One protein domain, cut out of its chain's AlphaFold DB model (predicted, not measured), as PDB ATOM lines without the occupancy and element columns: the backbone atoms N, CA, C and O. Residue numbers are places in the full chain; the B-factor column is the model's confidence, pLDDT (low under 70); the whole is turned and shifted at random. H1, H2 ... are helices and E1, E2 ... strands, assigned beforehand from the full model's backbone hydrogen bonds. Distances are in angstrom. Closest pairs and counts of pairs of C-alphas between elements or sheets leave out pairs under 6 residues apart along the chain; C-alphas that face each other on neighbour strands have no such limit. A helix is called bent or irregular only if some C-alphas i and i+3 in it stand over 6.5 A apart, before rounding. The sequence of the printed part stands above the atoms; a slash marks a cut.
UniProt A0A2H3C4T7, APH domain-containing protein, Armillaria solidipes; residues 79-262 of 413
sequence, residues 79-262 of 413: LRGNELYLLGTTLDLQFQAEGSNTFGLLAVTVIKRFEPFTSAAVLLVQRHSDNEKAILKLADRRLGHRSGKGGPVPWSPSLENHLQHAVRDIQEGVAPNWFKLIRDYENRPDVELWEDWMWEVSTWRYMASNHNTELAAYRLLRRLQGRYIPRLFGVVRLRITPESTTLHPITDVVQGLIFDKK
ATOM      1  N   LEU A  79      51.210  31.194  33.524       52.81
ATOM      2  CA  LEU A  79      50.613  32.355  34.184       52.81
ATOM      3  C   LEU A  79      49.105  32.158  34.406       52.81
ATOM      4  O   LEU A  79      48.384  31.796  33.477       52.81
ATOM      5  N   ARG A  80      48.602  32.470  35.614       55.00
ATOM      6  CA  ARG A  80      47.158  32.447  35.960       55.00
ATOM      7  C   ARG A  80      46.284  33.366  35.088       55.00
ATOM      8  O   ARG A  80      45.083  33.159  35.013       55.00
ATOM      9  N   GLY A  81      46.870  34.321  34.357       59.91
ATOM     10  CA  GLY A  81      46.156  35.108  33.338       59.91
ATOM     11  C   GLY A  81      45.605  34.278  32.164       59.91
ATOM     12  O   GLY A  81      44.795  34.776  31.389       59.91
ATOM     13  N   ASN A  82      46.002  33.005  32.043       65.38
ATOM     14  CA  ASN A  82      45.551  32.101  30.985       65.38
ATOM     15  C   ASN A  82      44.118  31.582  31.158       65.38
ATOM     16  O   ASN A  82      43.571  31.033  30.199       65.38
ATOM     17  N   GLU A  83      43.512  31.741  32.340       84.12
ATOM     18  CA  GLU A  83      42.164  31.224  32.615       84.12
ATOM     19  C   GLU A  83      41.109  31.827  31.679       84.12
ATOM     20  O   GLU A  83      40.222  31.121  31.204       84.12
ATOM     21  N   LEU A  84      41.278  33.103  31.310       88.25
ATOM     22  CA  LEU A  84      40.362  33.828  30.428       88.25
ATOM     23  C   LEU A  84      40.243  33.197  29.033       88.25
ATOM     24  O   LEU A  84      39.232  33.360  28.361       88.25
ATOM     25  N   TYR A  85      41.267  32.471  28.586       93.50
ATOM     26  CA  TYR A  85      41.330  31.920  27.232       93.50
ATOM     27  C   TYR A  85      41.234  30.395  27.202       93.50
ATOM     28  O   TYR A  85      41.551  29.782  26.181       93.50
ATOM     29  N   LEU A  86      40.814  29.759  28.299       94.19
ATOM     30  CA  LEU A  86      40.665  28.305  28.351       94.19
ATOM     31  C   LEU A  86      39.647  27.805  27.324       94.19
ATOM     32  O   LEU A  86      38.689  28.496  26.974       94.19
ATOM     33  N   LEU A  87      39.849  26.575  26.854       95.56
ATOM     34  CA  LEU A  87      38.924  25.927  25.926       95.56
ATOM     35  C   LEU A  87      37.529  25.832  26.550       95.56
ATOM     36  O   LEU A  87      37.397  25.477  27.717       95.56
ATOM     37  N   GLY A  88      36.498  26.145  25.770       96.25
ATOM     38  CA  GLY A  88      35.112  26.197  26.236       96.25
ATOM     39  C   GLY A  88      34.714  27.514  26.908       96.25
ATOM     40  O   GLY A  88      33.521  27.751  27.083       96.25
ATOM     41  N   THR A  89      35.663  28.406  27.219       95.88
ATOM     42  CA  THR A  89      35.345  29.725  27.788       95.88
ATOM     43  C   THR A  89      34.580  30.563  26.774       95.88
ATOM     44  O   THR A  89      34.958  30.623  25.599       95.88
ATOM     45  N   THR A  90      33.510  31.209  27.232       96.69
ATOM     46  CA  THR A  90      32.769  32.190  26.437       96.69
ATOM     47  C   THR A  90      33.337  33.579  26.696       96.69
ATOM     48  O   THR A  90      33.529  33.970  27.844       96.69
ATOM     49  N   LEU A  91      33.636  34.300  25.621       96.06
ATOM     50  CA  LEU A  91      34.109  35.674  25.637       96.06
ATOM     51  C   LEU A  91      33.005  36.577  25.097       96.06
ATOM     52  O   LEU A  91      32.568  36.400  23.956       96.06
ATOM     53  N   ASP A  92      32.621  37.569  25.892       95.62
ATOM     54  CA  ASP A  92      31.719  38.634  25.472       95.62
ATOM     55  C   ASP A  92      32.536  39.811  24.940       95.62
ATOM     56  O   ASP A  92      33.240  40.513  25.673       95.62
ATOM     57  N   LEU A  93      32.473  40.009  23.627       96.12
ATOM     58  CA  LEU A  93      33.245  41.016  22.913       96.12
ATOM     59  C   LEU A  93      32.337  42.170  22.495       96.12
ATOM     60  O   LEU A  93      31.213  41.961  22.043       96.12
ATOM     61  N   GLN A  94      32.851  43.396  22.545       96.31
ATOM     62  CA  GLN A  94      32.272  44.480  21.757       96.31
ATOM     63  C   GLN A  94      32.850  44.378  20.348       96.31
ATOM     64  O   GLN A  94      34.061  44.472  20.181       96.31
ATOM     65  N   PHE A  95      32.012  44.190  19.338       96.94
ATOM     66  CA  PHE A  95      32.403  43.968  17.951       96.94
ATOM     67  C   PHE A  95      31.945  45.111  17.048       96.94
ATOM     68  O   PHE A  95      30.774  45.480  17.033       96.94
ATOM     69  N   GLN A  96      32.871  45.634  16.255       96.69
ATOM     70  CA  GLN A  96      32.614  46.605  15.204       96.69
ATOM     71  C   GLN A  96      32.947  45.958  13.860       96.69
ATOM     72  O   GLN A  96      34.116  45.720  13.551       96.69
ATOM     73  N   ALA A  97      31.915  45.671  13.067       94.88
ATOM     74  CA  ALA A  97      32.075  45.131  11.720       94.88
ATOM     75  C   ALA A  97      32.826  46.110  10.801       94.88
ATOM     76  O   ALA A  97      32.744  47.328  10.978       94.88
ATOM     77  N   GLU A  98      33.521  45.586   9.789       88.50
ATOM     78  CA  GLU A  98      34.152  46.417   8.756       88.50
ATOM     79  C   GLU A  98      33.110  47.341   8.088       88.50
ATOM     80  O   GLU A  98      32.097  46.881   7.564       88.50
ATOM     81  N   GLY A  99      33.348  48.657   8.129       87.31
ATOM     82  CA  GLY A  99      32.433  49.679   7.596       87.31
ATOM     83  C   GLY A  99      31.316  50.128   8.548       87.31
ATOM     84  O   GLY A  99      30.577  51.047   8.208       87.31
ATOM     85  N   SER A 100      31.194  49.527   9.736       93.62
ATOM     86  CA  SER A 100      30.307  50.015  10.799       93.62
ATOM     87  C   SER A 100      31.011  51.063  11.660       93.62
ATOM     88  O   SER A 100      32.197  50.928  11.956       93.62
ATOM     89  N   ASN A 101      30.264  52.052  12.153       92.75
ATOM     90  CA  ASN A 101      30.752  53.052  13.113       92.75
ATOM     91  C   ASN A 101      30.359  52.737  14.568       92.75
ATOM     92  O   ASN A 101      30.749  53.460  15.481       92.75
ATOM     93  N   THR A 102      29.590  51.671  14.798       94.50
ATOM     94  CA  THR A 102      29.072  51.309  16.125       94.50
ATOM     95  C   THR A 102      29.521  49.917  16.543       94.50
ATOM     96  O   THR A 102      29.580  48.998  15.720       94.50
ATOM     97  N   PHE A 103      29.781  49.754  17.840       95.88
ATOM     98  CA  PHE A 103      30.049  48.457  18.454       95.88
ATOM     99  C   PHE A 103      28.736  47.767  18.851       95.88
ATOM    100  O   PHE A 103      27.919  48.354  19.558       95.88
ATOM    101  N   GLY A 104      28.556  46.521  18.418       96.12
ATOM    102  CA  GLY A 104      27.547  45.588  18.923       96.12
ATOM    103  C   GLY A 104      28.162  44.556  19.870       96.12
ATOM    104  O   GLY A 104      29.376  44.524  20.055       96.12
ATOM    105  N   LEU A 105      27.340  43.698  20.473       96.81
ATOM    106  CA  LEU A 105      27.825  42.569  21.274       96.81
ATOM    107  C   LEU A 105      28.084  41.350  20.382       96.81
ATOM    108  O   LEU A 105      27.302  41.056  19.479       96.81
ATOM    109  N   LEU A 106      29.173  40.634  20.652       96.62
ATOM    110  CA  LEU A 106      29.533  39.382  19.999       96.62
ATOM    111  C   LEU A 106      30.013  38.379  21.052       96.62
ATOM    112  O   LEU A 106      31.117  38.509  21.575       96.62
ATOM    113  N   ALA A 107      29.196  37.363  21.314       97.25
ATOM    114  CA  ALA A 107      29.571  36.228  22.149       97.25
ATOM    115  C   ALA A 107      30.275  35.152  21.309       97.25
ATOM    116  O   ALA A 107      29.796  34.756  20.235       97.25
ATOM    117  N   VAL A 108      31.425  34.680  21.790       97.69
ATOM    118  CA  VAL A 108      32.196  33.613  21.142       97.69
ATOM    119  C   VAL A 108      32.700  32.590  22.153       97.69
ATOM    120  O   VAL A 108      33.054  32.952  23.265       97.69
ATOM    121  N   THR A 109      32.821  31.322  21.764       97.88
ATOM    122  CA  THR A 109      33.453  30.279  22.592       97.88
ATOM    123  C   THR A 109      34.842  29.931  22.072       97.88
ATOM    124  O   THR A 109      35.020  29.701  20.874       97.88
ATOM    125  N   VAL A 110      35.834  29.845  22.961       97.50
ATOM    126  CA  VAL A 110      37.202  29.440  22.606       97.50
ATOM    127  C   VAL A 110      37.254  27.942  22.289       97.50
ATOM    128  O   VAL A 110      37.016  27.101  23.151       97.50
ATOM    129  N   ILE A 111      37.609  27.596  21.050       97.06
ATOM    130  CA  ILE A 111      37.746  26.205  20.579       97.06
ATOM    131  C   ILE A 111      39.196  25.728  20.657       97.06
ATOM    132  O   ILE A 111      39.456  24.563  20.948       97.06
ATOM    133  N   LYS A 112      40.154  26.602  20.327       94.38
ATOM    134  CA  LYS A 112      41.589  26.296  20.374       94.38
ATOM    135  C   LYS A 112      42.400  27.557  20.656       94.38
ATOM    136  O   LYS A 112      42.066  28.630  20.166       94.38
ATOM    137  N   ARG A 113      43.501  27.394  21.388       93.56
ATOM    138  CA  ARG A 113      44.561  28.395  21.544       93.56
ATOM    139  C   ARG A 113      45.743  28.049  20.638       93.56
ATOM    140  O   ARG A 113      46.068  26.870  20.488       93.56
ATOM    141  N   PHE A 114      46.376  29.053  20.046       89.06
ATOM    142  CA  PHE A 114      47.631  28.892  19.316       89.06
ATOM    143  C   PHE A 114      48.767  29.440  20.188       89.06
ATOM    144  O   PHE A 114      48.939  30.649  20.298       89.06
ATOM    145  N   GLU A 115      49.470  28.534  20.870       86.75
ATOM    146  CA  GLU A 115      50.550  28.840  21.817       86.75
ATOM    147  C   GLU A 115      51.926  28.487  21.230       86.75
ATOM    148  O   GLU A 115      51.980  27.516  20.473       86.75
ATOM    149  N   PRO A 116      53.009  29.189  21.640       84.31
ATOM    150  CA  PRO A 116      53.007  30.241  22.648       84.31
ATOM    151  C   PRO A 116      52.489  31.563  22.081       84.31
ATOM    152  O   PRO A 116      52.674  31.881  20.907       84.31
ATOM    153  N   PHE A 117      51.855  32.350  22.945       84.50
ATOM    154  CA  PHE A 117      51.513  33.728  22.621       84.50
ATOM    155  C   PHE A 117      52.799  34.550  22.543       84.50
ATOM    156  O   PHE A 117      53.636  34.486  23.443       84.50
ATOM    157  N   THR A 118      52.974  35.292  21.454       80.00
ATOM    158  CA  THR A 118      54.158  36.127  21.223       80.00
ATOM    159  C   THR A 118      53.855  37.578  21.577       80.00
ATOM    160  O   THR A 118      54.228  38.030  22.649       80.00
ATOM    161  N   SER A 119      53.151  38.291  20.703       84.12
ATOM    162  CA  SER A 119      52.710  39.685  20.855       84.12
ATOM    163  C   SER A 119      51.183  39.813  20.912       84.12
ATOM    164  O   SER A 119      50.656  40.911  21.057       84.12
ATOM    165  N   ALA A 120      50.463  38.702  20.766       91.06
ATOM    166  CA  ALA A 120      49.015  38.634  20.859       91.06
ATOM    167  C   ALA A 120      48.578  37.209  21.213       91.06
ATOM    168  O   ALA A 120      49.243  36.230  20.859       91.06
ATOM    169  N   ALA A 121      47.423  37.090  21.863       92.62
ATOM    170  CA  ALA A 121      46.725  35.824  21.980       92.62
ATOM    171  C   ALA A 121      46.005  35.532  20.666       92.62
ATOM    172  O   ALA A 121      45.149  36.308  20.241       92.62
ATOM    173  N   VAL A 122      46.339  34.414  20.023       93.19
ATOM    174  CA  VAL A 122      45.644  33.958  18.816       93.19
ATOM    175  C   VAL A 122      44.778  32.766  19.191       93.19
ATOM    176  O   VAL A 122      45.255  31.758  19.721       93.19
ATOM    177  N   LEU A 123      43.485  32.889  18.918       94.94
ATOM    178  CA  LEU A 123      42.450  31.951  19.322       94.94
ATOM    179  C   LEU A 123      41.634  31.537  18.103       94.94
ATOM    180  O   LEU A 123      41.303  32.347  17.242       94.94
ATOM    181  N   LEU A 124      41.265  30.267  18.043       94.88
ATOM    182  CA  LEU A 124      40.180  29.798  17.202       94.88
ATOM    183  C   LEU A 124      38.907  29.830  18.041       94.88
ATOM    184  O   LEU A 124      38.825  29.122  19.046       94.88
ATOM    185  N   VAL A 125      37.914  30.593  17.604       96.88
ATOM    186  CA  VAL A 125      36.650  30.768  18.324       96.88
ATOM    187  C   VAL A 125      35.453  30.336  17.480       96.88
ATOM    188  O   VAL A 125      35.541  30.296  16.252       96.88
ATOM    189  N   GLN A 126      34.343  29.990  18.132       97.44
ATOM    190  CA  GLN A 126      33.039  29.764  17.508       97.44
ATOM    191  C   GLN A 126      32.107  30.913  17.872       97.44
ATOM    192  O   GLN A 126      31.909  31.178  19.056       97.44
ATOM    193  N   ARG A 127      31.532  31.585  16.876       96.81
ATOM    194  CA  ARG A 127      30.543  32.641  17.111       96.81
ATOM    195  C   ARG A 127      29.198  32.023  17.457       96.81
ATOM    196  O   ARG A 127      28.764  31.093  16.785       96.81
ATOM    197  N   HIS A 128      28.526  32.551  18.475       97.25
ATOM    198  CA  HIS A 128      27.221  32.026  18.901       97.25
ATOM    199  C   HIS A 128      26.097  32.366  17.922       97.25
ATOM    200  O   HIS A 128      25.137  31.615  17.809       97.25
ATOM    201  N   SER A 129      26.225  33.475  17.189       95.31
ATOM    202  CA  SER A 129      25.192  33.968  16.273       95.31
ATOM    203  C   SER A 129      24.902  33.027  15.104       95.31
ATOM    204  O   SER A 129      23.764  32.938  14.658       95.31
ATOM    205  N   ASP A 130      25.927  32.358  14.580       96.00
ATOM    206  CA  ASP A 130      25.831  31.553  13.356       96.00
ATOM    207  C   ASP A 130      26.642  30.253  13.406       96.00
ATOM    208  O   ASP A 130      26.725  29.536  12.414       96.00
ATOM    209  N   ASN A 131      27.229  29.921  14.561       95.69
ATOM    210  CA  ASN A 131      28.097  28.759  14.764       95.69
ATOM    211  C   ASN A 131      29.337  28.715  13.856       95.69
ATOM    212  O   ASN A 131      30.055  27.705  13.855       95.69
ATOM    213  N   GLU A 132      29.638  29.796  13.134       95.12
ATOM    214  CA  GLU A 132      30.813  29.885  12.281       95.12
ATOM    215  C   GLU A 132      32.075  30.056  13.116       95.12
ATOM    216  O   GLU A 132      32.091  30.668  14.192       95.12
ATOM    217  N   LYS A 133      33.174  29.512  12.598       94.69
ATOM    218  CA  LYS A 133      34.467  29.559  13.277       94.69
ATOM    219  C   LYS A 133      35.299  30.718  12.741       94.69
ATOM    220  O   LYS A 133      35.410  30.886  11.532       94.69
ATOM    221  N   ALA A 134      35.953  31.450  13.632       94.75
ATOM    222  CA  ALA A 134      36.782  32.602  13.293       94.75
ATOM    223  C   ALA A 134      38.128  32.551  14.026       94.75
ATOM    224  O   ALA A 134      38.264  31.879  15.052       94.75
ATOM    225  N   ILE A 135      39.124  33.257  13.495       94.50
ATOM    226  CA  ILE A 135      40.379  33.512  14.206       94.50
ATOM    227  C   ILE A 135      40.242  34.839  14.938       94.50
ATOM    228  O   ILE A 135      39.946  35.854  14.321       94.50
ATOM    229  N   LEU A 136      40.463  34.825  16.245       96.31
ATOM    230  CA  LEU A 136      40.458  35.991  17.113       96.31
ATOM    231  C   LEU A 136      41.894  36.268  17.571       96.31
ATOM    232  O   LEU A 136      42.510  35.414  18.206       96.31
ATOM    233  N   LYS A 137      42.424  37.448  17.244       95.75
ATOM    234  CA  LYS A 137      43.741  37.930  17.683       95.75
ATOM    235  C   LYS A 137      43.540  39.053  18.697       95.75
ATOM    236  O   LYS A 137      42.944  40.065  18.348       95.75
ATOM    237  N   LEU A 138      44.016  38.886  19.926       95.81
ATOM    238  CA  LEU A 138      43.864  39.843  21.029       95.81
ATOM    239  C   LEU A 138      45.234  40.365  21.478       95.81
ATOM    240  O   LEU A 138      46.097  39.579  21.865       95.81
ATOM    241  N   ALA A 139      45.429  41.683  21.468       94.00
ATOM    242  CA  ALA A 139      46.650  42.359  21.912       94.00
ATOM    243  C   ALA A 139      46.694  42.483  23.450       94.00
ATOM    244  O   ALA A 139      46.726  43.577  24.012       94.00
ATOM    245  N   ASP A 140      46.615  41.346  24.142       93.38
ATOM    246  CA  ASP A 140      46.575  41.285  25.603       93.38
ATOM    247  C   ASP A 140      47.982  41.373  26.199       93.38
ATOM    248  O   ASP A 140      48.715  40.388  26.189       93.38
ATOM    249  N   ARG A 141      48.353  42.528  26.767       91.62
ATOM    250  CA  ARG A 141      49.690  42.757  27.357       91.62
ATOM    251  C   ARG A 141      50.079  41.789  28.464       91.62
ATOM    252  O   ARG A 141      51.259  41.651  28.784       91.62
ATOM    253  N   ARG A 142      49.100  41.136  29.087       90.31
ATOM    254  CA  ARG A 142      49.330  40.151  30.151       90.31
ATOM    255  C   ARG A 142      49.924  38.863  29.585       90.31
ATOM    256  O   ARG A 142      50.481  38.063  30.331       90.31
ATOM    257  N   LEU A 143      49.823  38.684  28.269       86.25
ATOM    258  CA  LEU A 143      50.304  37.541  27.521       86.25
ATOM    259  C   LEU A 143      51.444  37.955  26.594       86.25
ATOM    260  O   LEU A 143      51.396  39.000  25.951       86.25
ATOM    261  N   GLY A 144      52.456  37.097  26.486       77.44
ATOM    262  CA  GLY A 144      53.504  37.251  25.485       77.44
ATOM    263  C   GLY A 144      54.867  37.687  26.005       77.44
ATOM    264  O   GLY A 144      55.146  37.685  27.206       77.44
ATOM    265  N   HIS A 145      55.752  37.996  25.057       74.94
ATOM    266  CA  HIS A 145      57.121  38.392  25.346       74.94
ATOM    267  C   HIS A 145      57.157  39.828  25.861       74.94
ATOM    268  O   HIS A 145      56.764  40.766  25.172       74.94
ATOM    269  N   ARG A 146      57.663  39.977  27.080       75.56
ATOM    270  CA  ARG A 146      57.810  41.257  27.760       75.56
ATOM    271  C   ARG A 146      59.278  41.626  27.768       75.56
ATOM    272  O   ARG A 146      60.111  40.837  28.207       75.56
ATOM    273  N   SER A 147      59.599  42.805  27.260       65.62
ATOM    274  CA  SER A 147      60.941  43.358  27.394       65.62
ATOM    275  C   SER A 147      61.042  44.017  28.767       65.62
ATOM    276  O   SER A 147      60.299  44.951  29.046       65.62
ATOM    277  N   GLY A 148      61.927  43.513  29.628       62.31
ATOM    278  CA  GLY A 148      62.232  44.104  30.930       62.31
ATOM    279  C   GLY A 148      63.735  44.108  31.207       62.31
ATOM    280  O   GLY A 148      64.518  43.463  30.495       62.31
ATOM    281  N   LYS A 149      64.148  44.845  32.245       61.84
ATOM    282  CA  LYS A 149      65.545  44.933  32.692       61.84
ATOM    283  C   LYS A 149      66.027  43.536  33.116       61.84
ATOM    284  O   LYS A 149      65.659  43.035  34.169       61.84
ATOM    285  N   GLY A 150      66.828  42.886  32.270       66.38
ATOM    286  CA  GLY A 150      67.418  41.572  32.563       66.38
ATOM    287  C   GLY A 150      66.650  40.348  32.050       66.38
ATOM    288  O   GLY A 150      67.055  39.227  32.350       66.38
ATOM    289  N   GLY A 151      65.600  40.523  31.244       68.00
ATOM    290  CA  GLY A 151      64.893  39.410  30.605       68.00
ATOM    291  C   GLY A 151      63.371  39.523  30.683       68.00
ATOM    292  O   GLY A 151      62.843  40.582  31.020       68.00
ATOM    293  N   PRO A 152      62.650  38.447  30.329       69.44
ATOM    294  CA  PRO A 152      61.197  38.449  30.359       69.44
ATOM    295  C   PRO A 152      60.680  38.516  31.798       69.44
ATOM    296  O   PRO A 152      60.825  37.560  32.557       69.44
ATOM    297  N   VAL A 153      60.058  39.640  32.158       72.19
ATOM    298  CA  VAL A 153      59.361  39.802  33.441       72.19
ATOM    299  C   VAL A 153      57.965  39.189  33.302       72.19
ATOM    300  O   VAL A 153      57.171  39.690  32.505       72.19
ATOM    301  N   PRO A 154      57.631  38.098  34.008       80.75
ATOM    302  CA  PRO A 154      56.302  37.505  33.919       80.75
ATOM    303  C   PRO A 154      55.243  38.464  34.474       80.75
ATOM    304  O   PRO A 154      55.495  39.220  35.411       80.75
ATOM    305  N   TRP A 155      54.038  38.427  33.905       88.25
ATOM    306  CA  TRP A 155      52.904  39.157  34.476       88.25
ATOM    307  C   TRP A 155      52.592  38.663  35.889       88.25
ATOM    308  O   TRP A 155      52.775  37.493  36.209       88.25
ATOM    309  N   SER A 156      52.092  39.535  36.756       88.69
ATOM    310  CA  SER A 156      51.579  39.110  38.055       88.69
ATOM    311  C   SER A 156      50.408  39.987  38.489       88.69
ATOM    312  O   SER A 156      50.337  41.150  38.086       88.69
ATOM    313  N   PRO A 157      49.513  39.480  39.353       89.50
ATOM    314  CA  PRO A 157      48.472  40.311  39.953       89.50
ATOM    315  C   PRO A 157      49.035  41.523  40.712       89.50
ATOM    316  O   PRO A 157      48.437  42.591  40.689       89.50
ATOM    317  N   SER A 158      50.211  41.391  41.340       92.00
ATOM    318  CA  SER A 158      50.871  42.516  42.019       92.00
ATOM    319  C   SER A 158      51.286  43.607  41.034       92.00
ATOM    320  O   SER A 158      51.071  44.786  41.297       92.00
ATOM    321  N   LEU A 159      51.840  43.213  39.884       91.44
ATOM    322  CA  LEU A 159      52.208  44.143  38.819       91.44
ATOM    323  C   LEU A 159      50.979  44.850  38.239       91.44
ATOM    324  O   LEU A 159      51.010  46.055  38.006       91.44
ATOM    325  N   GLU A 160      49.881  44.116  38.054       91.81
ATOM    326  CA  GLU A 160      48.609  44.695  37.622       91.81
ATOM    327  C   GLU A 160      48.099  45.744  38.614       91.81
ATOM    328  O   GLU A 160      47.725  46.843  38.212       91.81
ATOM    329  N   ASN A 161      48.162  45.445  39.913       92.25
ATOM    330  CA  ASN A 161      47.784  46.394  40.955       92.25
ATOM    331  C   ASN A 161      48.672  47.646  40.927       92.25
ATOM    332  O   ASN A 161      48.141  48.750  41.018       92.25
ATOM    333  N   HIS A 162      49.993  47.504  40.776       94.62
ATOM    334  CA  HIS A 162      50.905  48.653  40.670       94.62
ATOM    335  C   HIS A 162      50.562  49.528  39.464       94.62
ATOM    336  O   HIS A 162      50.466  50.746  39.593       94.62
ATOM    337  N   LEU A 163      50.303  48.909  38.310       94.06
ATOM    338  CA  LEU A 163      49.894  49.631  37.113       94.06
ATOM    339  C   LEU A 163      48.568  50.370  37.311       94.06
ATOM    340  O   LEU A 163      48.468  51.531  36.932       94.06
ATOM    341  N   GLN A 164      47.560  49.734  37.909       93.31
ATOM    342  CA  GLN A 164      46.275  50.383  38.179       93.31
ATOM    343  C   GLN A 164      46.414  51.585  39.122       93.31
ATOM    344  O   GLN A 164      45.777  52.609  38.885       93.31
ATOM    345  N   HIS A 165      47.249  51.482  40.163       94.44
ATOM    346  CA  HIS A 165      47.545  52.611  41.049       94.44
ATOM    347  C   HIS A 165      48.244  53.740  40.288       94.44
ATOM    348  O   HIS A 165      47.743  54.857  40.285       94.44
ATOM    349  N   ALA A 166      49.310  53.436  39.543       95.12
ATOM    350  CA  ALA A 166      50.031  54.436  38.758       95.12
ATOM    351  C   ALA A 166      49.137  55.122  37.708       95.12
ATOM    352  O   ALA A 166      49.234  56.325  37.489       95.12
ATOM    353  N   VAL A 167      48.231  54.377  37.063       94.25
ATOM    354  CA  VAL A 167      47.251  54.941  36.123       94.25
ATOM    355  C   VAL A 167      46.327  55.938  36.818       94.25
ATOM    356  O   VAL A 167      46.105  57.014  36.261       94.25
ATOM    357  N   ARG A 168      45.823  55.615  38.017       94.12
ATOM    358  CA  ARG A 168      45.009  56.546  38.812       94.12
ATOM    359  C   ARG A 168      45.802  57.795  39.183       94.12
ATOM    360  O   ARG A 168      45.350  58.892  38.871       94.12
ATOM    361  N   ASP A 169      47.016  57.632  39.704       95.25
ATOM    362  CA  ASP A 169      47.882  58.755  40.083       95.25
ATOM    363  C   ASP A 169      48.180  59.679  38.886       95.25
ATOM    364  O   ASP A 169      48.189  60.902  39.019       95.25
ATOM    365  N   ILE A 170      48.376  59.121  37.684       94.06
ATOM    366  CA  ILE A 170      48.555  59.901  36.447       94.06
ATOM    367  C   ILE A 170      47.271  60.653  36.068       94.06
ATOM    368  O   ILE A 170      47.339  61.806  35.641       94.06
ATOM    369  N   GLN A 171      46.107  60.009  36.175       92.44
ATOM    370  CA  GLN A 171      44.815  60.623  35.844       92.44
ATOM    371  C   GLN A 171      44.449  61.752  36.815       92.44
ATOM    372  O   GLN A 171      43.872  62.752  36.391       92.44
ATOM    373  N   GLU A 172      44.825  61.615  38.083       94.44
ATOM    374  CA  GLU A 172      44.627  62.616  39.135       94.44
ATOM    375  C   GLU A 172      45.694  63.726  39.112       94.44
ATOM    376  O   GLU A 172      45.563  64.731  39.808       94.44
ATOM    377  N   GLY A 173      46.740  63.583  38.288       95.06
ATOM    378  CA  GLY A 173      47.840  64.546  38.184       95.06
ATOM    379  C   GLY A 173      48.846  64.480  39.337       95.06
ATOM    380  O   GLY A 173      49.673  65.379  39.471       95.06
ATOM    381  N   VAL A 174      48.791  63.422  40.148       97.06
ATOM    382  CA  VAL A 174      49.737  63.133  41.237       97.06
ATOM    383  C   VAL A 174      51.083  62.669  40.673       97.06
ATOM    384  O   VAL A 174      52.135  63.046  41.187       97.06
ATOM    385  N   ALA A 175      51.058  61.891  39.586       94.19
ATOM    386  CA  ALA A 175      52.248  61.387  38.907       94.19
ATOM    387  C   ALA A 175      52.433  62.010  37.506       94.19
ATOM    388  O   ALA A 175      51.450  62.330  36.827       94.19
ATOM    389  N   PRO A 176      53.683  62.155  37.013       93.69
ATOM    390  CA  PRO A 176      53.946  62.604  35.648       93.69
ATOM    391  C   PRO A 176      53.273  61.713  34.601       93.69
ATOM    392  O   PRO A 176      53.252  60.490  34.721       93.69
ATOM    393  N   ASN A 177      52.779  62.315  33.514       93.94
ATOM    394  CA  ASN A 177      52.093  61.572  32.460       93.94
ATOM    395  C   ASN A 177      53.066  60.708  31.642       93.94
ATOM    396  O   ASN A 177      53.584  61.117  30.597       93.94
ATOM    397  N   TRP A 178      53.261  59.474  32.102       92.38
ATOM    398  CA  TRP A 178      54.174  58.520  31.488       92.38
ATOM    399  C   TRP A 178      53.794  58.148  30.047       92.38
ATOM    400  O   TRP A 178      54.666  57.930  29.208       92.38
ATOM    401  N   PHE A 179      52.500  58.169  29.701       91.38
ATOM    402  CA  PHE A 179      52.030  57.908  28.333       91.38
ATOM    403  C   PHE A 179      52.531  58.946  27.316       91.38
ATOM    404  O   PHE A 179      52.681  58.628  26.127       91.38
ATOM    405  N   LYS A 180      52.778  60.179  27.777       92.12
ATOM    406  CA  LYS A 180      53.422  61.238  26.993       92.12
ATOM    407  C   LYS A 180      54.941  61.116  27.054       92.12
ATOM    408  O   LYS A 180      55.558  61.079  25.996       92.12
ATOM    409  N   LEU A 181      55.518  60.984  28.250       91.81
ATOM    410  CA  LEU A 181      56.975  60.938  28.444       91.81
ATOM    411  C   LEU A 181      57.646  59.808  27.666       91.81
ATOM    412  O   LEU A 181      58.691  60.015  27.067       91.81
ATOM    413  N   ILE A 182      57.018  58.636  27.573       89.88
ATOM    414  CA  ILE A 182      57.603  57.513  26.833       89.88
ATOM    415  C   ILE A 182      57.711  57.756  25.313       89.88
ATOM    416  O   ILE A 182      58.398  57.012  24.616       89.88
ATOM    417  N   ARG A 183      57.018  58.774  24.778       86.94
ATOM    418  CA  ARG A 183      57.162  59.225  23.377       86.94
ATOM    419  C   ARG A 183      58.393  60.083  23.171       86.94
ATOM    420  O   ARG A 183      58.880  60.188  22.051       86.94
ATOM    421  N   ASP A 184      58.813  60.742  24.233       90.81
ATOM    422  CA  ASP A 184      59.829  61.761  24.195       90.81
ATOM    423  C   ASP A 184      61.190  61.102  24.402       90.81
ATOM    424  O   ASP A 184      61.613  60.820  25.519       90.81
ATOM    425  N   TYR A 185      61.854  60.774  23.294       86.44
ATOM    426  CA  TYR A 185      63.142  60.087  23.332       86.44
ATOM    427  C   TYR A 185      64.235  60.900  24.032       86.44
ATOM    428  O   TYR A 185      65.170  60.289  24.552       86.44
ATOM    429  N   GLU A 186      64.108  62.227  24.041       90.12
ATOM    430  CA  GLU A 186      65.067  63.150  24.648       90.12
ATOM    431  C   GLU A 186      64.818  63.296  26.150       90.12
ATOM    432  O   GLU A 186      65.766  63.298  26.930       90.12
ATOM    433  N   ASN A 187      63.546  63.353  26.561       89.88
ATOM    434  CA  ASN A 187      63.169  63.601  27.955       89.88
ATOM    435  C   ASN A 187      62.763  62.346  28.742       89.88
ATOM    436  O   ASN A 187      62.429  62.439  29.927       89.88
ATOM    437  N   ARG A 188      62.763  61.160  28.123       89.75
ATOM    438  CA  ARG A 188      62.492  59.906  28.839       89.75
ATOM    439  C   ARG A 188      63.602  59.618  29.865       89.75
ATOM    440  O   ARG A 188      64.782  59.668  29.513       89.75
ATOM    441  N   PRO A 189      63.252  59.251  31.109       89.31
ATOM    442  CA  PRO A 189      64.214  58.745  32.077       89.31
ATOM    443  C   PRO A 189      64.986  57.539  31.553       89.31
ATOM    444  O   PRO A 189      64.460  56.752  30.755       89.31
ATOM    445  N   ASP A 190      66.202  57.372  32.074       90.31
ATOM    446  CA  ASP A 190      67.011  56.182  31.836       90.31
ATOM    447  C   ASP A 190      66.191  54.920  32.149       90.31
ATOM    448  O   ASP A 190      65.509  54.841  33.174       90.31
ATOM    449  N   VAL A 191      66.269  53.930  31.258       88.56
ATOM    450  CA  VAL A 191      65.630  52.617  31.409       88.56
ATOM    451  C   VAL A 191      66.032  51.921  32.708       88.56
ATOM    452  O   VAL A 191      65.302  51.066  33.205       88.56
ATOM    453  N   GLU A 192      67.179  52.284  33.285       88.31
ATOM    454  CA  GLU A 192      67.611  51.771  34.576       88.31
ATOM    455  C   GLU A 192      66.746  52.224  35.753       88.31
ATOM    456  O   GLU A 192      66.720  51.509  36.759       88.31
ATOM    457  N   LEU A 193      66.051  53.355  35.605       90.56
ATOM    458  CA  LEU A 193      65.169  53.971  36.597       90.56
ATOM    459  C   LEU A 193      63.701  53.566  36.421       90.56
ATOM    460  O   LEU A 193      62.849  54.011  37.186       90.56
ATOM    461  N   TRP A 194      63.382  52.767  35.402       91.81
ATOM    462  CA  TRP A 194      62.003  52.378  35.131       91.81
ATOM    463  C   TRP A 194      61.512  51.360  36.157       91.81
ATOM    464  O   TRP A 194      62.095  50.285  36.310       91.81
ATOM    465  N   GLU A 195      60.390  51.680  36.790       91.56
ATOM    466  CA  GLU A 195      59.632  50.744  37.615       91.56
ATOM    467  C   GLU A 195      58.876  49.726  36.747       91.56
ATOM    468  O   GLU A 195      58.621  49.948  35.559       91.56
ATOM    469  N   ASP A 196      58.454  48.607  37.334       90.56
ATOM    470  CA  ASP A 196      57.810  47.519  36.588       90.56
ATOM    471  C   ASP A 196      56.544  47.972  35.833       90.56
ATOM    472  O   ASP A 196      56.305  47.559  34.697       90.56
ATOM    473  N   TRP A 197      55.738  48.871  36.412       92.00
ATOM    474  CA  TRP A 197      54.542  49.392  35.739       92.00
ATOM    475  C   TRP A 197      54.885  50.309  34.552       92.00
ATOM    476  O   TRP A 197      54.122  50.381  33.586       92.00
ATOM    477  N   MET A 198      56.043  50.979  34.568       93.06
ATOM    478  CA  MET A 198      56.507  51.799  33.444       93.06
ATOM    479  C   MET A 198      56.833  50.916  32.235       93.06
ATOM    480  O   MET A 198      56.499  51.272  31.097       93.06
ATOM    481  N   TRP A 199      57.407  49.731  32.480       90.62
ATOM    482  CA  TRP A 199      57.598  48.695  31.461       90.62
ATOM    483  C   TRP A 199      56.268  48.161  30.917       90.62
ATOM    484  O   TRP A 199      56.161  47.915  29.712       90.62
ATOM    485  N   GLU A 200      55.228  48.040  31.748       91.56
ATOM    486  CA  GLU A 200      53.884  47.662  31.284       91.56
ATOM    487  C   GLU A 200      53.279  48.711  30.346       91.56
ATOM    488  O   GLU A 200      52.712  48.348  29.313       91.56
ATOM    489  N   VAL A 201      53.434  50.005  30.650       92.38
ATOM    490  CA  VAL A 201      52.981  51.087  29.759       92.38
ATOM    491  C   VAL A 201      53.723  51.046  28.423       92.38
ATOM    492  O   VAL A 201      53.095  51.176  27.371       92.38
ATOM    493  N   SER A 202      55.038  50.809  28.451       90.88
ATOM    494  CA  SER A 202      55.854  50.610  27.244       90.88
ATOM    495  C   SER A 202      55.365  49.432  26.403       90.88
ATOM    496  O   SER A 202      55.105  49.572  25.206       90.88
ATOM    497  N   THR A 203      55.161  48.284  27.052       90.25
ATOM    498  CA  THR A 203      54.700  47.043  26.418       90.25
ATOM    499  C   THR A 203      53.320  47.229  25.797       90.25
ATOM    500  O   THR A 203      53.126  46.936  24.618       90.25
ATOM    501  N   TRP A 204      52.370  47.789  26.551       91.94
ATOM    502  CA  TRP A 204      51.034  48.103  26.051       91.94
ATOM    503  C   TRP A 204      51.084  49.020  24.837       91.94
ATOM    504  O   TRP A 204      50.426  48.753  23.835       91.94
ATOM    505  N   ARG A 205      51.879  50.090  24.905       91.56
ATOM    506  CA  ARG A 205      52.015  51.053  23.814       91.56
ATOM    507  C   ARG A 205      52.537  50.377  22.549       91.56
ATOM    508  O   ARG A 205      52.001  50.621  21.471       91.56
ATOM    509  N   TYR A 206      53.568  49.548  22.679       90.56
ATOM    510  CA  TYR A 206      54.120  48.785  21.566       90.56
ATOM    511  C   TYR A 206      53.070  47.847  20.953       90.56
ATOM    512  O   TYR A 206      52.877  47.835  19.740       90.56
ATOM    513  N   MET A 207      52.311  47.122  21.774       91.75
ATOM    514  CA  MET A 207      51.258  46.223  21.286       91.75
ATOM    515  C   MET A 207      50.086  46.972  20.643       91.75
ATOM    516  O   MET A 207      49.603  46.558  19.593       91.75
ATOM    517  N   ALA A 208      49.655  48.091  21.230       92.06
ATOM    518  CA  ALA A 208      48.614  48.951  20.672       92.06
ATOM    519  C   ALA A 208      49.058  49.573  19.338       92.06
ATOM    520  O   ALA A 208      48.277  49.634  18.393       92.06
ATOM    521  N   SER A 209      50.327  49.981  19.241       92.88
ATOM    522  CA  SER A 209      50.949  50.414  17.988       92.88
ATOM    523  C   SER A 209      50.848  49.325  16.926       92.88
ATOM    524  O   SER A 209      50.304  49.572  15.856       92.88
ATOM    525  N   ASN A 210      51.291  48.106  17.244       93.56
ATOM    526  CA  ASN A 210      51.258  46.994  16.298       93.56
ATOM    527  C   ASN A 210      49.828  46.639  15.874       93.56
ATOM    528  O   ASN A 210      49.578  46.403  14.697       93.56
ATOM    529  N   HIS A 211      48.876  46.645  16.811       94.31
ATOM    530  CA  HIS A 211      47.461  46.434  16.510       94.31
ATOM    531  C   HIS A 211      46.927  47.476  15.517       94.31
ATOM    532  O   HIS A 211      46.274  47.117  14.538       94.31
ATOM    533  N   ASN A 212      47.223  48.758  15.747       95.38
ATOM    534  CA  ASN A 212      46.780  49.845  14.876       95.38
ATOM    535  C   ASN A 212      47.422  49.765  13.489       95.38
ATOM    536  O   ASN A 212      46.727  49.930  12.487       95.38
ATOM    537  N   THR A 213      48.723  49.480  13.426       95.88
ATOM    538  CA  THR A 213      49.455  49.272  12.172       95.88
ATOM    539  C   THR A 213      48.881  48.096  11.386       95.88
ATOM    540  O   THR A 213      48.592  48.233  10.199       95.88
ATOM    541  N   GLU A 214      48.628  46.965  12.049       96.56
ATOM    542  CA  GLU A 214      48.019  45.794  11.421       96.56
ATOM    543  C   GLU A 214      46.622  46.123  10.885       96.56
ATOM    544  O   GLU A 214      46.321  45.849   9.724       96.56
ATOM    545  N   LEU A 215      45.778  46.778  11.687       96.00
ATOM    546  CA  LEU A 215      44.449  47.217  11.264       96.00
ATOM    547  C   LEU A 215      44.511  48.158  10.048       96.00
ATOM    548  O   LEU A 215      43.731  47.994   9.107       96.00
ATOM    549  N   ALA A 216      45.433  49.123  10.048       96.81
ATOM    550  CA  ALA A 216      45.645  50.036   8.927       96.81
ATOM    551  C   ALA A 216      46.073  49.279   7.660       96.81
ATOM    552  O   ALA A 216      45.496  49.501   6.595       96.81
ATOM    553  N   ALA A 217      47.001  48.325   7.782       96.81
ATOM    554  CA  ALA A 217      47.425  47.479   6.673       96.81
ATOM    555  C   ALA A 217      46.251  46.684   6.082       96.81
ATOM    556  O   ALA A 217      46.053  46.699   4.867       96.81
ATOM    557  N   TYR A 218      45.415  46.051   6.915       96.69
ATOM    558  CA  TYR A 218      44.231  45.328   6.430       96.69
ATOM    559  C   TYR A 218      43.234  46.242   5.711       96.69
ATOM    560  O   TYR A 218      42.667  45.834   4.693       96.69
ATOM    561  N   ARG A 219      43.024  47.466   6.210       96.06
ATOM    562  CA  ARG A 219      42.143  48.459   5.572       96.06
ATOM    563  C   ARG A 219      42.674  48.895   4.205       96.06
ATOM    564  O   ARG A 219      41.895  48.961   3.257       96.06
ATOM    565  N   LEU A 220      43.977  49.149   4.091       96.94
ATOM    566  CA  LEU A 220      44.617  49.535   2.829       96.94
ATOM    567  C   LEU A 220      44.623  48.380   1.819       96.94
ATOM    568  O   LEU A 220      44.275  48.563   0.658       96.94
ATOM    569  N   LEU A 221      44.900  47.158   2.274       96.50
ATOM    570  CA  LEU A 221      44.974  45.958   1.434       96.50
ATOM    571  C   LEU A 221      43.613  45.264   1.241       96.50
ATOM    572  O   LEU A 221      43.548  44.055   0.990       96.50
ATOM    573  N   ARG A 222      42.500  46.005   1.334       96.38
ATOM    574  CA  ARG A 222      41.132  45.458   1.260       96.38
ATOM    575  C   ARG A 222      40.894  44.606   0.010       96.38
ATOM    576  O   ARG A 222      40.219  43.582   0.086       96.38
ATOM    577  N   ARG A 223      41.472  44.992  -1.134       96.44
ATOM    578  CA  ARG A 223      41.350  44.268  -2.415       96.44
ATOM    579  C   ARG A 223      42.021  42.890  -2.400       96.44
ATOM    580  O   ARG A 223      41.628  42.019  -3.173       96.44
ATOM    581  N   LEU A 224      43.011  42.689  -1.531       95.19
ATOM    582  CA  LEU A 224      43.770  41.442  -1.420       95.19
ATOM    583  C   LEU A 224      43.189  40.485  -0.370       95.19
ATOM    584  O   LEU A 224      43.560  39.304  -0.329       95.19
ATOM    585  N   GLN A 225      42.280  40.969   0.480       94.12
ATOM    586  CA  GLN A 225      41.643  40.168   1.517       94.12
ATOM    587  C   GLN A 225      40.853  38.993   0.932       94.12
ATOM    588  O   GLN A 225      40.137  39.107  -0.060       94.12
ATOM    589  N   GLY A 226      40.999  37.822   1.551       89.69
ATOM    590  CA  GLY A 226      40.390  36.574   1.089       89.69
ATOM    591  C   GLY A 226      41.143  35.884  -0.054       89.69
ATOM    592  O   GLY A 226      40.905  34.696  -0.268       89.69
ATOM    593  N   ARG A 227      42.093  36.565  -0.724       90.12
ATOM    594  CA  ARG A 227      42.944  35.986  -1.785       90.12
ATOM    595  C   ARG A 227      44.429  35.905  -1.438       90.12
ATOM    596  O   ARG A 227      45.014  34.849  -1.638       90.12
ATOM    597  N   TYR A 228      45.031  36.928  -0.854       90.69
ATOM    598  CA  TYR A 228      46.458  36.904  -0.486       90.69
ATOM    599  C   TYR A 228      46.709  37.216   0.984       90.69
ATOM    600  O   TYR A 228      47.753  36.850   1.509       90.69
ATOM    601  N   ILE A 229      45.735  37.826   1.657       93.06
ATOM    602  CA  ILE A 229      45.736  38.050   3.106       93.06
ATOM    603  C   ILE A 229      44.389  37.588   3.694       93.06
ATOM    604  O   ILE A 229      43.428  37.386   2.935       93.06
ATOM    605  N   PRO A 230      44.274  37.363   5.015       92.75
ATOM    606  CA  PRO A 230      43.012  37.005   5.647       92.75
ATOM    607  C   PRO A 230      41.940  38.060   5.402       92.75
ATOM    608  O   PRO A 230      42.234  39.240   5.229       92.75
ATOM    609  N   ARG A 231      40.679  37.633   5.417       94.62
ATOM    610  CA  ARG A 231      39.566  38.575   5.444       94.62
ATOM    611  C   ARG A 231      39.348  39.048   6.875       94.62
ATOM    612  O   ARG A 231      39.099  38.218   7.749       94.62
ATOM    613  N   LEU A 232      39.452  40.352   7.098       95.12
ATOM    614  CA  LEU A 232      39.110  41.022   8.342       95.12
ATOM    615  C   LEU A 232      37.585  41.138   8.427       95.12
ATOM    616  O   LEU A 232      36.952  41.731   7.560       95.12
ATOM    617  N   PHE A 233      36.983  40.568   9.468       93.94
ATOM    618  CA  PHE A 233      35.552  40.746   9.737       93.94
ATOM    619  C   PHE A 233      35.275  42.036  10.508       93.94
ATOM    620  O   PHE A 233      34.219  42.647  10.334       93.94
ATOM    621  N   GLY A 234      36.210  42.454  11.359       95.69
ATOM    622  CA  GLY A 234      36.084  43.684  12.123       95.69
ATOM    623  C   GLY A 234      37.051  43.770  13.294       95.69
ATOM    624  O   GLY A 234      37.958  42.948  13.451       95.69
ATOM    625  N   VAL A 235      36.823  44.782  14.122       96.94
ATOM    626  CA  VAL A 235      37.591  45.064  15.337       96.94
ATOM    627  C   VAL A 235      36.780  44.612  16.543       96.94
ATOM    628  O   VAL A 235      35.558  44.767  16.573       96.94
ATOM    629  N   VAL A 236      37.452  44.062  17.548       96.69
ATOM    630  CA  VAL A 236      36.830  43.680  18.815       96.69
ATOM    631  C   VAL A 236      37.488  44.370  20.004       96.69
ATOM    632  O   VAL A 236      38.664  44.734  19.972       96.69
ATOM    633  N   ARG A 237      36.714  44.522  21.077       95.88
ATOM    634  CA  ARG A 237      37.164  44.956  22.399       95.88
ATOM    635  C   ARG A 237      36.692  43.938  23.426       95.88
ATOM    636  O   ARG A 237      35.491  43.717  23.559       95.88
ATOM    637  N   LEU A 238      37.627  43.333  24.145       94.69
ATOM    638  CA  LEU A 238      37.337  42.481  25.294       94.69
ATOM    639  C   LEU A 238      37.493  43.318  26.562       94.69
ATOM    640  O   LEU A 238      38.570  43.863  26.804       94.69
ATOM    641  N   ARG A 239      36.426  43.437  27.353       91.75
ATOM    642  CA  ARG A 239      36.480  44.112  28.654       91.75
ATOM    643  C   ARG A 239      37.078  43.170  29.687       91.75
ATOM    644  O   ARG A 239      36.649  42.024  29.783       91.75
ATOM    645  N   ILE A 240      38.074  43.643  30.428       85.62
ATOM    646  CA  ILE A 240      38.762  42.840  31.449       85.62
ATOM    647  C   ILE A 240      38.219  43.146  32.845       85.62
ATOM    648  O   ILE A 240      38.131  42.249  33.680       85.62
ATOM    649  N   THR A 241      37.853  44.400  33.098       79.06
ATOM    650  CA  THR A 241      37.335  44.864  34.382       79.06
ATOM    651  C   THR A 241      35.807  44.994  34.309       79.06
ATOM    652  O   THR A 241      35.281  45.632  33.394       79.06
ATOM    653  N   PRO A 242      35.059  44.365  35.236       65.62
ATOM    654  CA  PRO A 242      33.604  44.506  35.309       65.62
ATOM    655  C   PRO A 242      33.161  45.820  35.983       65.62
ATOM    656  O   PRO A 242      31.969  46.119  36.010       65.62
ATOM    657  N   GLU A 243      34.095  46.585  36.552       66.69
ATOM    658  CA  GLU A 243      33.816  47.755  37.388       66.69
ATOM    659  C   GLU A 243      33.462  49.011  36.574       66.69
ATOM    660  O   GLU A 243      33.905  49.210  35.445       66.69
ATOM    661  N   SER A 244      32.625  49.869  37.165       57.84
ATOM    662  CA  SER A 244      32.044  51.067  36.541       57.84
ATOM    663  C   SER A 244      33.006  52.250  36.419       57.84
ATOM    664  O   SER A 244      32.695  53.217  35.715       57.84
ATOM    665  N   THR A 245      34.158  52.207  37.088       69.88
ATOM    666  CA  THR A 245      35.142  53.285  37.024       69.88
ATOM    667  C   THR A 245      35.907  53.169  35.717       69.88
ATOM    668  O   THR A 245      36.663  52.227  35.515       69.88
ATOM    669  N   THR A 246      35.687  54.125  34.817       71.00
ATOM    670  CA  THR A 246      36.378  54.170  33.526       71.00
ATOM    671  C   THR A 246      37.839  54.547  33.768       71.00
ATOM    672  O   THR A 246      38.164  55.726  33.918       71.00
ATOM    673  N   LEU A 247      38.721  53.555  33.858       76.12
ATOM    674  CA  LEU A 247      40.157  53.777  33.909       76.12
ATOM    675  C   LEU A 247      40.700  53.928  32.480       76.12
ATOM    676  O   LEU A 247      39.984  53.936  31.472       76.12
ATOM    677  N   HIS A 248      42.007  54.148  32.379       86.81
ATOM    678  CA  HIS A 248      42.677  54.244  31.091       86.81
ATOM    679  C   HIS A 248      42.573  52.906  30.321       86.81
ATOM    680  O   HIS A 248      42.715  51.845  30.927       86.81
ATOM    681  N   PRO A 249      42.443  52.891  28.976       86.81
ATOM    682  CA  PRO A 249      42.244  51.651  28.205       86.81
ATOM    683  C   PRO A 249      43.288  50.539  28.402       86.81
ATOM    684  O   PRO A 249      43.017  49.390  28.075       86.81
ATOM    685  N   ILE A 250      44.464  50.863  28.948       88.88
ATOM    686  CA  ILE A 250      45.510  49.897  29.320       88.88
ATOM    687  C   ILE A 250      45.080  48.887  30.402       88.88
ATOM    688  O   ILE A 250      45.634  47.784  30.451       88.88
ATOM    689  N   THR A 251      44.124  49.245  31.263       85.31
ATOM    690  CA  THR A 251      43.594  48.376  32.331       85.31
ATOM    691  C   THR A 251      42.249  47.751  31.968       85.31
ATOM    692  O   THR A 251      41.920  46.684  32.477       85.31
ATOM    693  N   ASP A 252      41.499  48.376  31.057       85.88
ATOM    694  CA  ASP A 252      40.071  48.079  30.912       85.88
ATOM    695  C   ASP A 252      39.736  47.246  29.677       85.88
ATOM    696  O   ASP A 252      38.788  46.453  29.690       85.88
ATOM    697  N   VAL A 253      40.494  47.422  28.589       88.88
ATOM    698  CA  VAL A 253      40.142  46.866  27.280       88.88
ATOM    699  C   VAL A 253      41.337  46.197  26.616       88.88
ATOM    700  O   VAL A 253      42.364  46.824  26.369       88.88
ATOM    701  N   VAL A 254      41.153  44.944  26.195       88.75
ATOM    702  CA  VAL A 254      42.021  44.311  25.197       88.75
ATOM    703  C   VAL A 254      41.460  44.570  23.807       88.75
ATOM    704  O   VAL A 254      40.319  44.210  23.510       88.75
ATOM    705  N   GLN A 255      42.271  45.170  22.941       91.81
ATOM    706  CA  GLN A 255      41.930  45.337  21.532       91.81
ATOM    707  C   GLN A 255      42.220  44.058  20.751       91.81
ATOM    708  O   GLN A 255      43.189  43.349  21.031       91.81
ATOM    709  N   GLY A 256      41.397  43.764  19.750       89.31
ATOM    710  CA  GLY A 256      41.622  42.611  18.896       89.31
ATOM    711  C   GLY A 256      41.028  42.721  17.507       89.31
ATOM    712  O   GLY A 256      40.238  43.613  17.204       89.31
ATOM    713  N   LEU A 257      41.431  41.781  16.663       90.25
ATOM    714  CA  LEU A 257      40.973  41.609  15.291       90.25
ATOM    715  C   LEU A 257      40.324  40.234  15.159       90.25
ATOM    716  O   LEU A 257      40.788  39.261  15.763       90.25
ATOM    717  N   ILE A 258      39.261  40.149  14.364       85.88
ATOM    718  CA  ILE A 258      38.600  38.880  14.058       85.88
ATOM    719  C   ILE A 258      38.623  38.616  12.551       85.88
ATOM    720  O   ILE A 258      38.267  39.480  11.751       85.88
ATOM    721  N   PHE A 259      39.067  37.416  12.170       85.00
ATOM    722  CA  PHE A 259      39.336  37.007  10.791       85.00
ATOM    723  C   PHE A 259      38.595  35.724  10.402       85.00
ATOM    724  O   PHE A 259      38.283  34.879  11.246       85.00
ATOM    725  N   ASP A 260      38.397  35.533   9.097       82.69
ATOM    726  CA  ASP A 260      37.894  34.275   8.529       82.69
ATOM    727  C   ASP A 260      38.944  33.138   8.613       82.69
ATOM    728  O   ASP A 260      40.134  33.334   8.356       82.69
ATOM    729  N   LYS A 261      38.498  31.922   8.956       65.75
ATOM    730  CA  LYS A 261      39.318  30.756   9.336       65.75
ATOM    731  C   LYS A 261      39.964  29.990   8.168       65.75
ATOM    732  O   LYS A 261      40.859  29.175   8.389       65.75
ATOM    733  N   LYS A 262      39.507  30.150   6.928       58.91
ATOM    734  CA  LYS A 262      39.777  29.175   5.841       58.91
ATOM    735  C   LYS A 262      41.226  29.189   5.289       58.91
ATOM    736  O   LYS A 262      41.432  29.754   4.218       58.91
TER     737      LYS A 262
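What this domain is: This is residues 79 to 262 of the 413 residues of the protein "APH domain-containing protein" of Armillaria solidipes (UniProt A0A2H3C4T7). The body is a closed barrel of six antiparallel strands, with the long helix H4 running slantwise along its outside. The beginning of H4 reaches past the barrel to a helical end, where H2 crosses it and the short H3 sits beside it, while H1 lies outside the barrel near E2 and E3. The printed part has 184 residues with five named helices and six named strands, in the order H1 E1 E2 E3 E4 H2 H3 H4 E5 H5 E6, and its class is mixed, helices and strands. Round the ring run E1, E2, E3, E4, E6, E5 and back to E1. The whole is compact, with a radius of gyration of the C-alphas of 17.4 A and spans of 49 by 34 by 33 A.

How they stand to each other: Begin at the barrel with E1, residues 90 to 97, E2, residues 104 to 114, E3, residues 121 to 127, and E4, residues 133 to 138. They form a meander, each strand the antiparallel neighbour of the one before, and each step is a hairpin. Look at N 93 and O 106, 2.9 A, between E1 and E2; at N 111 and O 124, 2.8 A, between E2 and E3; and at N 123 and O 136, 2.8 A, between E3 and E4. E6, residues 253 to 260, is the next neighbour of E4, with N 137 and O 257 at 2.9 A. E5, residues 232 to 239, has E6 on one side, with N 236 and O 256 at 2.8 A, and E1 on the other side, with N 237 and O 94 at 2.8 A; these pairs are within hydrogen-bond range. H4, residues 196 to 220, is on the barrel and outside it, at a height of 10.1 A over the sheet. It lies over E6 and only just over E5, where 3 of its C-alphas fall; on the local plane it stands at 31 degrees to E6, only just slantwise to the strands. The closest C-alphas of H4 and E6 are those of His 211 and Gly 256, 7.4 A apart. H2, residues 157 to 171, is not on the barrel; it touches H4 at residues 196 to 200 alone, about perpendicular at 80 degrees, with the C-alphas of Leu 163 and Trp 197 closest at 4.9 A. H3, residues 178 to 181, only just touches H4, at its residues 198 to 201 alone, with 3 pairs of C-alphas within 8 A; the closest are Phe 179 and Val 201, 7.0 A. H5, residues 249 to 252, is on the barrel and close to H4 but not clearly touching it, the C-alphas of Trp 204 and Ile 250 being closest at 6.7 A. H1, residues 80 to 85, is on the barrel and outside it, over none of the strands, at a height of 9.7 A; it is apart from H4. Every O i to N i+4 pair is within hydrogen-bond range in H2 and H4; H1 has 0 of 2 but 2 of 3 O i to N i+3 pairs, and H3 and H5 are too short for an i+4 pair.

Where its parts are: Find C-alpha 80 at (47.158, 32.447, 35.960), where H1 begins; it is irregular, but only just, with C-alphas 81 and 84 6.6 A apart. E2 runs 26.1 A and bends by 78 degrees at residue 111, and E1 bends by 60 degrees at residue 94. Find C-alpha 196 at (57.810, 47.519, 36.588); from there H4 runs 36.3 A to C-alpha 220. H2 measures 21.0 A, E5 20.7 A and E6 22.7 A, and E6 ends with C-alpha 260 at (37.894, 34.275, 8.529).

The domain as a whole: The two C-alphas farthest apart are those of Asp 130 and Glu 186, 51.6 A. The printed part has no cut. The links from E4 to H2, H3 to H4 and H4 to E5 are long, with 18, 14 and 11 residues. The mean pLDDT of the printed part is 89.4; residues 79 to 82, 147 to 152, 242 to 245 and 261 to 262 are under 70.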